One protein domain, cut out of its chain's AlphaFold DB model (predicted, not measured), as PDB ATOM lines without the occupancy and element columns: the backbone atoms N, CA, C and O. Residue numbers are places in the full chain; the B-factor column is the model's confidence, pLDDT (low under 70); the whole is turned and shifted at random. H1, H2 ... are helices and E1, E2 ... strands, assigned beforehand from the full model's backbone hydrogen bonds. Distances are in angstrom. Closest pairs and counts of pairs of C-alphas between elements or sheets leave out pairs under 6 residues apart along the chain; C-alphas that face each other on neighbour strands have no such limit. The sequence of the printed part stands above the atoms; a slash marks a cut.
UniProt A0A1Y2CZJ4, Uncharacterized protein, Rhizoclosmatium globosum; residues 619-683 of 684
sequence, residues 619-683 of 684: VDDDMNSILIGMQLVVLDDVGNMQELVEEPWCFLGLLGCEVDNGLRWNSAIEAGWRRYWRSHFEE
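AT A GLANCE: This is residues 619 to 683 of the 684 residues of an uncharacterized protein of Rhizoclosmatium globosum (UniProt A0A1Y2CZJ4). This is a loose rod with a two-stranded hairpin, E2 and E3, making one end and the helix H1 toward the other. Between them lies the short strand pair E1 and E4, and the long loop of residues 647 to 662 links the hairpin back to E4. The printed part has 65 residues, with four named strands and one named helix in the order E1, E2, E3, E4, H1; E1 and E4 are parallel, E2 and E3 antiparallel. The class is mixed, helices and strands, with 30 residues, under half, in named elements; the radius of gyration of the C-alphas is 15.1 A and the spans are 53 by 25 by 16 A.

IN THESE COORDINATES: Start at Val 619 and go on to C-alpha 626 at (36.379, 2.017, -53.543), where E1, residues 626 to 628, begins. E2, residues 630 to 635, runs 15.8 A, and E3, residues 641 to 646, runs 15.1 A. Next find E4 at residues 663 to 665, then H1, residues 670 to 681, which runs 16.6 A to C-alpha 681 at (28.980, -14.249, -37.589).

HOW THE PARTS SIT: At Gly 629, E1 runs on into E2 at 64 degrees; the two meet only through their link. E2 and E3 form a hairpin, their directions at 150 degrees; look for N 632 and O 644, 2.9 A apart. E1 and E4 stand at 37 degrees, with N 628 and O 664 2.8 A apart. H1 is apart from E1, E2 and E3; in H1 every O i to N i+4 pair is within hydrogen-bond range.

THE WHOLE: The C-alphas of Val 638 and Glu 683 are the two farthest apart, at 53.5 A. The printed part has no cut, and the link from E3 to E4 is long, with 16 residues. Look for pLDDT under 70 at residues 619 to 621, 635 to 641 and 682 to 683.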
ATOM      1  N   VAL A 619      36.472 -12.231 -48.824       60.56
ATOM      2  CA  VAL A 619      37.936 -12.300 -48.965       60.56
ATOM      3  C   VAL A 619      38.554 -10.898 -48.848       60.56
ATOM      4  O   VAL A 619      38.201  -9.971 -49.573       60.56
ATOM      5  N   ASP A 620      39.488 -10.774 -47.902       56.59
ATOM      6  CA  ASP A 620      40.045  -9.550 -47.303       56.59
ATOM      7  C   ASP A 620      40.967  -8.752 -48.253       56.59
ATOM      8  O   ASP A 620      42.111  -8.431 -47.926       56.59
ATOM      9  N   ASP A 621      40.497  -8.424 -49.459       64.81
ATOM     10  CA  ASP A 621      41.237  -7.577 -50.395       64.81
ATOM     11  C   ASP A 621      40.904  -6.094 -50.178       64.81
ATOM     12  O   ASP A 621      40.393  -5.382 -51.045       64.81
ATOM     13  N   ASP A 622      41.246  -5.601 -48.982       71.06
ATOM     14  CA  ASP A 622      41.159  -4.180 -48.612       71.06
ATOM     15  C   ASP A 622      41.846  -3.260 -49.647       71.06
ATOM     16  O   ASP A 622      41.504  -2.079 -49.759       71.06
ATOM     17  N   MET A 623      42.778  -3.805 -50.442       72.44
ATOM     18  CA  MET A 623      43.551  -3.094 -51.461       72.44
ATOM     19  C   MET A 623      42.725  -2.622 -52.664       72.44
ATOM     20  O   MET A 623      43.173  -1.699 -53.348       72.44
ATOM     21  N   ASN A 624      41.541  -3.193 -52.915       78.44
ATOM     22  CA  ASN A 624      40.719  -2.857 -54.085       78.44
ATOM     23  C   ASN A 624      39.384  -2.168 -53.756       78.44
ATOM     24  O   ASN A 624      38.639  -1.819 -54.672       78.44
ATOM     25  N   SER A 625      39.095  -1.902 -52.477       85.31
ATOM     26  CA  SER A 625      37.840  -1.239 -52.099       85.31
ATOM     27  C   SER A 625      37.781   0.230 -52.551       85.31
ATOM     28  O   SER A 625      38.732   1.001 -52.393       85.31
ATOM     29  N   ILE A 626      36.643   0.639 -53.115       91.62
ATOM     30  CA  ILE A 626      36.379   2.017 -53.543       91.62
ATOM     31  C   ILE A 626      35.540   2.693 -52.461       91.62
ATOM     32  O   ILE A 626      34.395   2.317 -52.212       91.62
ATOM     33  N   LEU A 627      36.093   3.730 -51.831       92.62
ATOM     34  CA  LEU A 627      35.369   4.534 -50.849       92.62
ATOM     35  C   LEU A 627      34.483   5.574 -51.545       92.62
ATOM     36  O   LEU A 627      34.970   6.492 -52.207       92.62
ATOM     37  N   ILE A 628      33.175   5.446 -51.351       92.62
ATOM     38  CA  ILE A 628      32.160   6.397 -51.789       92.62
ATOM     39  C   ILE A 628      32.156   7.578 -50.812       92.62
ATOM     40  O   ILE A 628      31.731   7.442 -49.667       92.62
ATOM     41  N   GLY A 629      32.641   8.733 -51.270       89.94
ATOM     42  CA  GLY A 629      32.720   9.982 -50.509       89.94
ATOM     43  C   GLY A 629      32.014  11.139 -51.217       89.94
ATOM     44  O   GLY A 629      31.847  11.116 -52.436       89.94
ATOM     45  N   MET A 630      31.616  12.165 -50.464       88.62
ATOM     46  CA  MET A 630      31.070  13.394 -51.039       88.62
ATOM     47  C   MET A 630      32.220  14.308 -51.453       88.62
ATOM     48  O   MET A 630      33.091  14.613 -50.641       88.62
ATOM     49  N   GLN A 631      32.223  14.748 -52.710       84.75
ATOM     50  CA  GLN A 631      33.193  15.726 -53.197       84.75
ATOM     51  C   GLN A 631      32.658  17.132 -52.952       84.75
ATOM     52  O   GLN A 631      31.648  17.532 -53.532       84.75
ATOM     53  N   LEU A 632      33.347  17.887 -52.103       77.25
ATOM     54  CA  LEU A 632      33.066  19.297 -51.886       77.25
ATOM     55  C   LEU A 632      34.096  20.139 -52.619       77.25
ATOM     56  O   LEU A 632      35.300  19.975 -52.427       77.25
ATOM     57  N   VAL A 633      33.607  21.071 -53.434       71.50
ATOM     58  CA  VAL A 633      34.427  22.148 -53.981       71.50
ATOM     59  C   VAL A 633      34.325  23.317 -53.017       71.50
ATOM     60  O   VAL A 633      33.318  24.026 -52.988       71.50
ATOM     61  N   VAL A 634      35.361  23.505 -52.205       72.25
ATOM     62  CA  VAL A 634      35.452  24.655 -51.303       72.25
ATOM     63  C   VAL A 634      36.227  25.755 -52.017       72.25
ATOM     64  O   VAL A 634      37.330  25.524 -52.512       72.25
ATOM     65  N   LEU A 635      35.638  26.949 -52.088       56.94
ATOM     66  CA  LEU A 635      36.353  28.168 -52.456       56.94
ATOM     67  C   LEU A 635      37.084  28.668 -51.209       56.94
ATOM     68  O   LEU A 635      36.438  28.981 -50.209       56.94
ATOM     69  N   ASP A 636      38.413  28.712 -51.252       64.44
ATOM     70  CA  ASP A 636      39.187  29.375 -50.204       64.44
ATOM     71  C   ASP A 636      38.998  30.907 -50.264       64.44
ATOM     72  O   ASP A 636      38.491  31.455 -51.249       64.44
ATOM     73  N   ASP A 637      39.425  31.621 -49.218       59.16
ATOM     74  CA  ASP A 637      39.342  33.093 -49.140       59.16
ATOM     75  C   ASP A 637      40.113  33.814 -50.271       59.16
ATOM     76  O   ASP A 637      39.975  35.023 -50.464       59.16
ATOM     77  N   VAL A 638      40.944  33.085 -51.024       61.62
ATOM     78  CA  VAL A 638      41.754  33.572 -52.149       61.62
ATOM     79  C   VAL A 638      41.110  33.209 -53.500       61.62
ATOM     80  O   VAL A 638      41.615  33.594 -54.555       61.62
ATOM     81  N   GLY A 639      39.973  32.506 -53.491       59.72
ATOM     82  CA  GLY A 639      39.255  32.046 -54.675       59.72
ATOM     83  C   GLY A 639      39.840  30.795 -55.341       59.72
ATOM     84  O   GLY A 639      39.448  30.484 -56.467       59.72
ATOM     85  N   ASN A 640      40.761  30.065 -54.700       62.97
ATOM     86  CA  ASN A 640      41.178  28.747 -55.176       62.97
ATOM     87  C   ASN A 640      40.130  27.696 -54.804       62.97
ATOM     88  O   ASN A 640      39.582  27.693 -53.705       62.97
ATOM     89  N   MET A 641      39.888  26.769 -55.726       64.94
ATOM     90  CA  MET A 641      39.025  25.614 -55.498       64.94
ATOM     91  C   MET A 641      39.855  24.457 -54.943       64.94
ATOM     92  O   MET A 641      40.775  23.986 -55.615       64.94
ATOM     93  N   GLN A 642      39.523  23.989 -53.741       74.50
ATOM     94  CA  GLN A 642      40.060  22.753 -53.178       74.50
ATOM     95  C   GLN A 642      38.971  21.676 -53.186       74.50
ATOM     96  O   GLN A 642      37.862  21.912 -52.707       74.50
ATOM     97  N   GLU A 643      39.292  20.500 -53.728       75.00
ATOM     98  CA  GLU A 643      38.443  19.310 -53.622       75.00
ATOM     99  C   GLU A 643      38.725  18.622 -52.283       75.00
ATOM    100  O   GLU A 643      39.851  18.197 -52.011       75.00
ATOM    101  N   LEU A 644      37.701  18.536 -51.437       79.88
ATOM    102  CA  LEU A 644      37.738  17.798 -50.180       79.88
ATOM    103  C   LEU A 644      36.781  16.607 -50.283       79.88
ATOM    104  O   LEU A 644      35.655  16.758 -50.756       79.88
ATOM    105  N   VAL A 645      37.230  15.430 -49.847       83.31
ATOM    106  CA  VAL A 645      36.364  14.251 -49.725       83.31
ATOM    107  C   VAL A 645      35.845  14.199 -48.295       83.31
ATOM    108  O   VAL A 645      36.620  13.986 -47.364       83.31
ATOM    109  N   GLU A 646      34.541  14.399 -48.127       87.06
ATOM    110  CA  GLU A 646      33.858  14.318 -46.836       87.06
ATOM    111  C   GLU A 646      32.967  13.073 -46.731       87.06
ATOM    112  O   GLU A 646      32.717  12.357 -47.709       87.06
ATOM    113  N   GLU A 647      32.501  12.816 -45.508       89.56
ATOM    114  CA  GLU A 647      31.483  11.813 -45.207       89.56
ATOM    115  C   GLU A 647      30.186  12.153 -45.965       89.56
ATOM    116  O   GLU A 647      29.633  13.242 -45.770       89.56
ATOM    117  N   PRO A 648      29.695  11.268 -46.852       91.31
ATOM    118  CA  PRO A 648      28.437  11.492 -47.544       91.31
ATOM    119  C   PRO A 648      27.258  11.560 -46.581       91.31
ATOM    120  O   PRO A 648      27.166  10.774 -45.634       91.31
ATOM    121  N   TRP A 649      26.301  12.442 -46.863       91.31
ATOM    122  CA  TRP A 649      25.110  12.544 -46.026       91.31
ATOM    123  C   TRP A 649      24.079  11.516 -46.446       91.31
ATOM    124  O   TRP A 649      23.766  11.369 -47.620       91.31
ATOM    125  N   CYS A 650      23.539  10.825 -45.459       93.94
ATOM    126  CA  CYS A 650      22.405   9.919 -45.547       93.94
ATOM    127  C   CYS A 650      21.940   9.656 -44.108       93.94
ATOM    128  O   CYS A 650      22.481  10.238 -43.167       93.94
ATOM    129  N   PHE A 651      20.954   8.785 -43.909       95.50
ATOM    130  CA  PHE A 651      20.528   8.443 -42.555       95.50
ATOM    131  C   PHE A 651      21.541   7.552 -41.814       95.50
ATOM    132  O   PHE A 651      22.003   7.929 -40.740       95.50
ATOM    133  N   LEU A 652      21.888   6.382 -42.362       94.62
ATOM    134  CA  LEU A 652      22.717   5.376 -41.674       94.62
ATOM    135  C   LEU A 652      23.851   4.766 -42.532       94.62
ATOM    136  O   LEU A 652      24.545   3.866 -42.064       94.62
ATOM    137  N   GLY A 653      24.035   5.202 -43.781       95.00
ATOM    138  CA  GLY A 653      25.038   4.638 -44.699       95.00
ATOM    139  C   GLY A 653      24.685   3.221 -45.152       95.00
ATOM    140  O   GLY A 653      23.529   2.972 -45.488       95.00
ATOM    141  N   LEU A 654      25.651   2.302 -45.111       97.12
ATOM    142  CA  LEU A 654      25.510   0.872 -45.417       97.12
ATOM    143  C   LEU A 654      25.701  -0.033 -44.187       97.12
ATOM    144  O   LEU A 654      25.692  -1.248 -44.330       97.12
ATOM    145  N   LEU A 655      25.883   0.522 -42.978       96.19
ATOM    146  CA  LEU A 655      26.144  -0.243 -41.740       96.19
ATOM    147  C   LEU A 655      27.197  -1.349 -41.923       96.19
ATOM    148  O   LEU A 655      27.007  -2.479 -41.491       96.19
ATOM    149  N   GLY A 656      28.318  -1.041 -42.558       95.31
ATOM    150  CA  GLY A 656      29.451  -1.940 -42.740       95.31
ATOM    151  C   GLY A 656      29.349  -2.888 -43.931       95.31
ATOM    152  O   GLY A 656      30.373  -3.490 -44.261       95.31
ATOM    153  N   CYS A 657      28.184  -2.997 -44.579       95.56
ATOM    154  CA  CYS A 657      28.018  -3.769 -45.805       95.56
ATOM    155  C   CYS A 657      28.731  -3.108 -46.991       95.56
ATOM    156  O   CYS A 657      28.985  -1.900 -47.011       95.56
ATOM    157  N   GLU A 658      29.056  -3.930 -47.981       95.25
ATOM    158  CA  GLU A 658      29.718  -3.526 -49.217       95.25
ATOM    159  C   GLU A 658      28.782  -3.797 -50.394       95.25
ATOM    160  O   GLU A 658      27.919  -4.671 -50.319       95.25
ATOM    161  N   VAL A 659      28.941  -3.016 -51.454       95.88
ATOM    162  CA  VAL A 659      28.155  -3.113 -52.688       95.88
ATOM    163  C   VAL A 659      29.123  -3.324 -53.853       95.88
ATOM    164  O   VAL A 659      30.233  -2.802 -53.830       95.88
ATOM    165  N   ASP A 660      28.716  -4.057 -54.880       91.62
ATOM    166  CA  ASP A 660      29.441  -4.317 -56.123       91.62
ATOM    167  C   ASP A 660      30.900  -4.738 -55.877       91.62
ATOM    168  O   ASP A 660      31.833  -4.187 -56.458       91.62
ATOM    169  N   ASN A 661      31.100  -5.683 -54.953       84.06
ATOM    170  CA  ASN A 661      32.403  -6.289 -54.641       84.06
ATOM    171  C   ASN A 661      33.504  -5.291 -54.252       84.06
ATOM    172  O   ASN A 661      34.661  -5.429 -54.652       84.06
ATOM    173  N   GLY A 662      33.149  -4.283 -53.451       87.94
ATOM    174  CA  GLY A 662      34.132  -3.421 -52.786       87.94
ATOM    175  C   GLY A 662      33.774  -1.941 -52.720       87.94
ATOM    176  O   GLY A 662      34.577  -1.149 -52.219       87.94
ATOM    177  N   LEU A 663      32.601  -1.522 -53.204       94.75
ATOM    178  CA  LEU A 663      32.095  -0.181 -52.929       94.75
ATOM    179  C   LEU A 663      31.729  -0.079 -51.449       94.75
ATOM    180  O   LEU A 663      30.834  -0.762 -50.947       94.75
ATOM    181  N   ARG A 664      32.415   0.818 -50.748       95.06
ATOM    182  CA  ARG A 664      32.241   1.052 -49.316       95.06
ATOM    183  C   ARG A 664      31.779   2.473 -49.077       95.06
ATOM    184  O   ARG A 664      32.320   3.416 -49.650       95.06
ATOM    185  N   TRP A 665      30.819   2.647 -48.180       95.19
ATOM    186  CA  TRP A 665      30.397   3.980 -47.765       95.19
ATOM    187  C   TRP A 665      31.476   4.628 -46.884       95.19
ATOM    188  O   TRP A 665      31.968   4.013 -45.936       95.19
ATOM    189  N   ASN A 666      31.886   5.862 -47.191       94.31
ATOM    190  CA  ASN A 666      32.886   6.580 -46.399       94.31
ATOM    191  C   ASN A 666      32.237   7.259 -45.184       94.31
ATOM    192  O   ASN A 666      31.991   8.462 -45.203       94.31
ATOM    193  N   SER A 667      31.956   6.501 -44.125       91.81
ATOM    194  CA  SER A 667      31.434   7.045 -42.867       91.81
ATOM    195  C   SER A 667      32.168   6.490 -41.648       91.81
ATOM    196  O   SER A 667      32.643   5.352 -41.632       91.81
ATOM    197  N   ALA A 668      32.246   7.301 -40.589       90.31
ATOM    198  CA  ALA A 668      32.913   6.929 -39.345       90.31
ATOM    199  C   ALA A 668      32.253   5.731 -38.635       90.31
ATOM    200  O   ALA A 668      32.913   5.046 -37.852       90.31
ATOM    201  N   ILE A 669      30.962   5.469 -38.884       92.94
ATOM    202  CA  ILE A 669      30.230   4.371 -38.230       92.94
ATOM    203  C   ILE A 669      30.438   3.021 -38.936       92.94
ATOM    204  O   ILE A 669      30.323   1.972 -38.300       92.94
ATOM    205  N   GLU A 670      30.806   3.043 -40.219       95.12
ATOM    206  CA  GLU A 670      30.886   1.875 -41.110       95.12
ATOM    207  C   GLU A 670      31.926   0.862 -40.637       95.12
ATOM    208  O   GLU A 670      31.656  -0.332 -40.566       95.12
ATOM    209  N   ALA A 671      33.107   1.337 -40.228       93.44
ATOM    210  CA  ALA A 671      34.170   0.468 -39.728       93.44
ATOM    211  C   ALA A 671      33.769  -0.273 -38.440       93.44
ATOM    212  O   ALA A 671      34.187  -1.409 -38.217       93.44
ATOM    213  N   GLY A 672      32.961   0.367 -37.586       94.25
ATOM    214  CA  GLY A 672      32.441  -0.251 -36.369       94.25
ATOM    215  C   GLY A 672      31.459  -1.373 -36.689       94.25
ATOM    216  O   GLY A 672      31.617  -2.482 -36.184       94.25
ATOM    217  N   TRP A 673      30.485  -1.092 -37.553       95.50
ATOM    218  CA  TRP A 673      29.497  -2.080 -37.975       95.50
ATOM    219  C   TRP A 673      30.105  -3.236 -38.770       95.50
ATOM    220  O   TRP A 673      29.791  -4.383 -38.483       95.50
ATOM    221  N   ARG A 674      31.052  -2.972 -39.676       94.19
ATOM    222  CA  ARG A 674      31.763  -4.033 -40.405       94.19
ATOM    223  C   ARG A 674      32.450  -4.997 -39.445       94.19
ATOM    224  O   ARG A 674      32.260  -6.201 -39.542       94.19
ATOM    225  N   ARG A 675      33.199  -4.467 -38.469       92.81
ATOM    226  CA  ARG A 675      33.836  -5.297 -37.437       92.81
ATOM    227  C   ARG A 675      32.807  -6.095 -36.641       92.81
ATOM    228  O   ARG A 675      33.078  -7.242 -36.320       92.81
ATOM    229  N   TYR A 676      31.665  -5.484 -36.323       93.06
ATOM    230  CA  TYR A 676      30.581  -6.154 -35.614       93.06
ATOM    231  C   TYR A 676      30.065  -7.368 -36.397       93.06
ATOM    232  O   TYR A 676      30.009  -8.447 -35.818       93.06
ATOM    233  N   TRP A 677      29.757  -7.221 -37.689       92.00
ATOM    234  CA  TRP A 677      29.267  -8.335 -38.507       92.00
ATOM    235  C   TRP A 677      30.299  -9.459 -38.628       92.00
ATOM    236  O   TRP A 677      29.964 -10.609 -38.355       92.00
ATOM    237  N   ARG A 678      31.565  -9.113 -38.904       89.00
ATOM    238  CA  ARG A 678      32.663 -10.090 -38.996       89.00
ATOM    239  C   ARG A 678      32.848 -10.871 -37.695       89.00
ATOM    240  O   ARG A 678      32.768 -12.092 -37.669       89.00
ATOM    241  N   SER A 679      33.017 -10.167 -36.573       87.81
ATOM    242  CA  SER A 679      33.368 -10.817 -35.304       87.81
ATOM    243  C   SER A 679      32.252 -11.667 -34.693       87.81
ATOM    244  O   SER A 679      32.531 -12.446 -33.792       87.81
ATOM    245  N   HIS A 680      30.991 -11.449 -35.077       80.69
ATOM    246  CA  HIS A 680      29.858 -12.180 -34.495       80.69
ATOM    247  C   HIS A 680      29.395 -13.351 -35.353       80.69
ATOM    248  O   HIS A 680      28.832 -14.285 -34.793       80.69
ATOM    249  N   PHE A 681      29.611 -13.302 -36.669       78.50
ATOM    250  CA  PHE A 681      28.980 -14.249 -37.589       78.50
ATOM    251  C   PHE A 681      29.949 -14.952 -38.553       78.50
ATOM    252  O   PHE A 681      29.549 -15.953 -39.134       78.50
ATOM    253  N   GLU A 682      31.204 -14.500 -38.703       68.50
ATOM    254  CA  GLU A 682      32.212 -15.216 -39.518       68.50
ATOM    255  C   GLU A 682      33.021 -16.244 -38.704       68.50
ATOM    256  O   GLU A 682      33.489 -17.234 -39.255       68.50
ATOM    257  N   GLU A 683      33.199 -16.038 -37.391       56.41
ATOM    258  CA  GLU A 683      33.970 -16.955 -36.527       56.41
ATOM    259  C   GLU A 683      33.146 -18.147 -35.981       56.41
ATOM    260  O   GLU A 683      33.695 -18.981 -35.255       56.41
TER     261      GLU A 683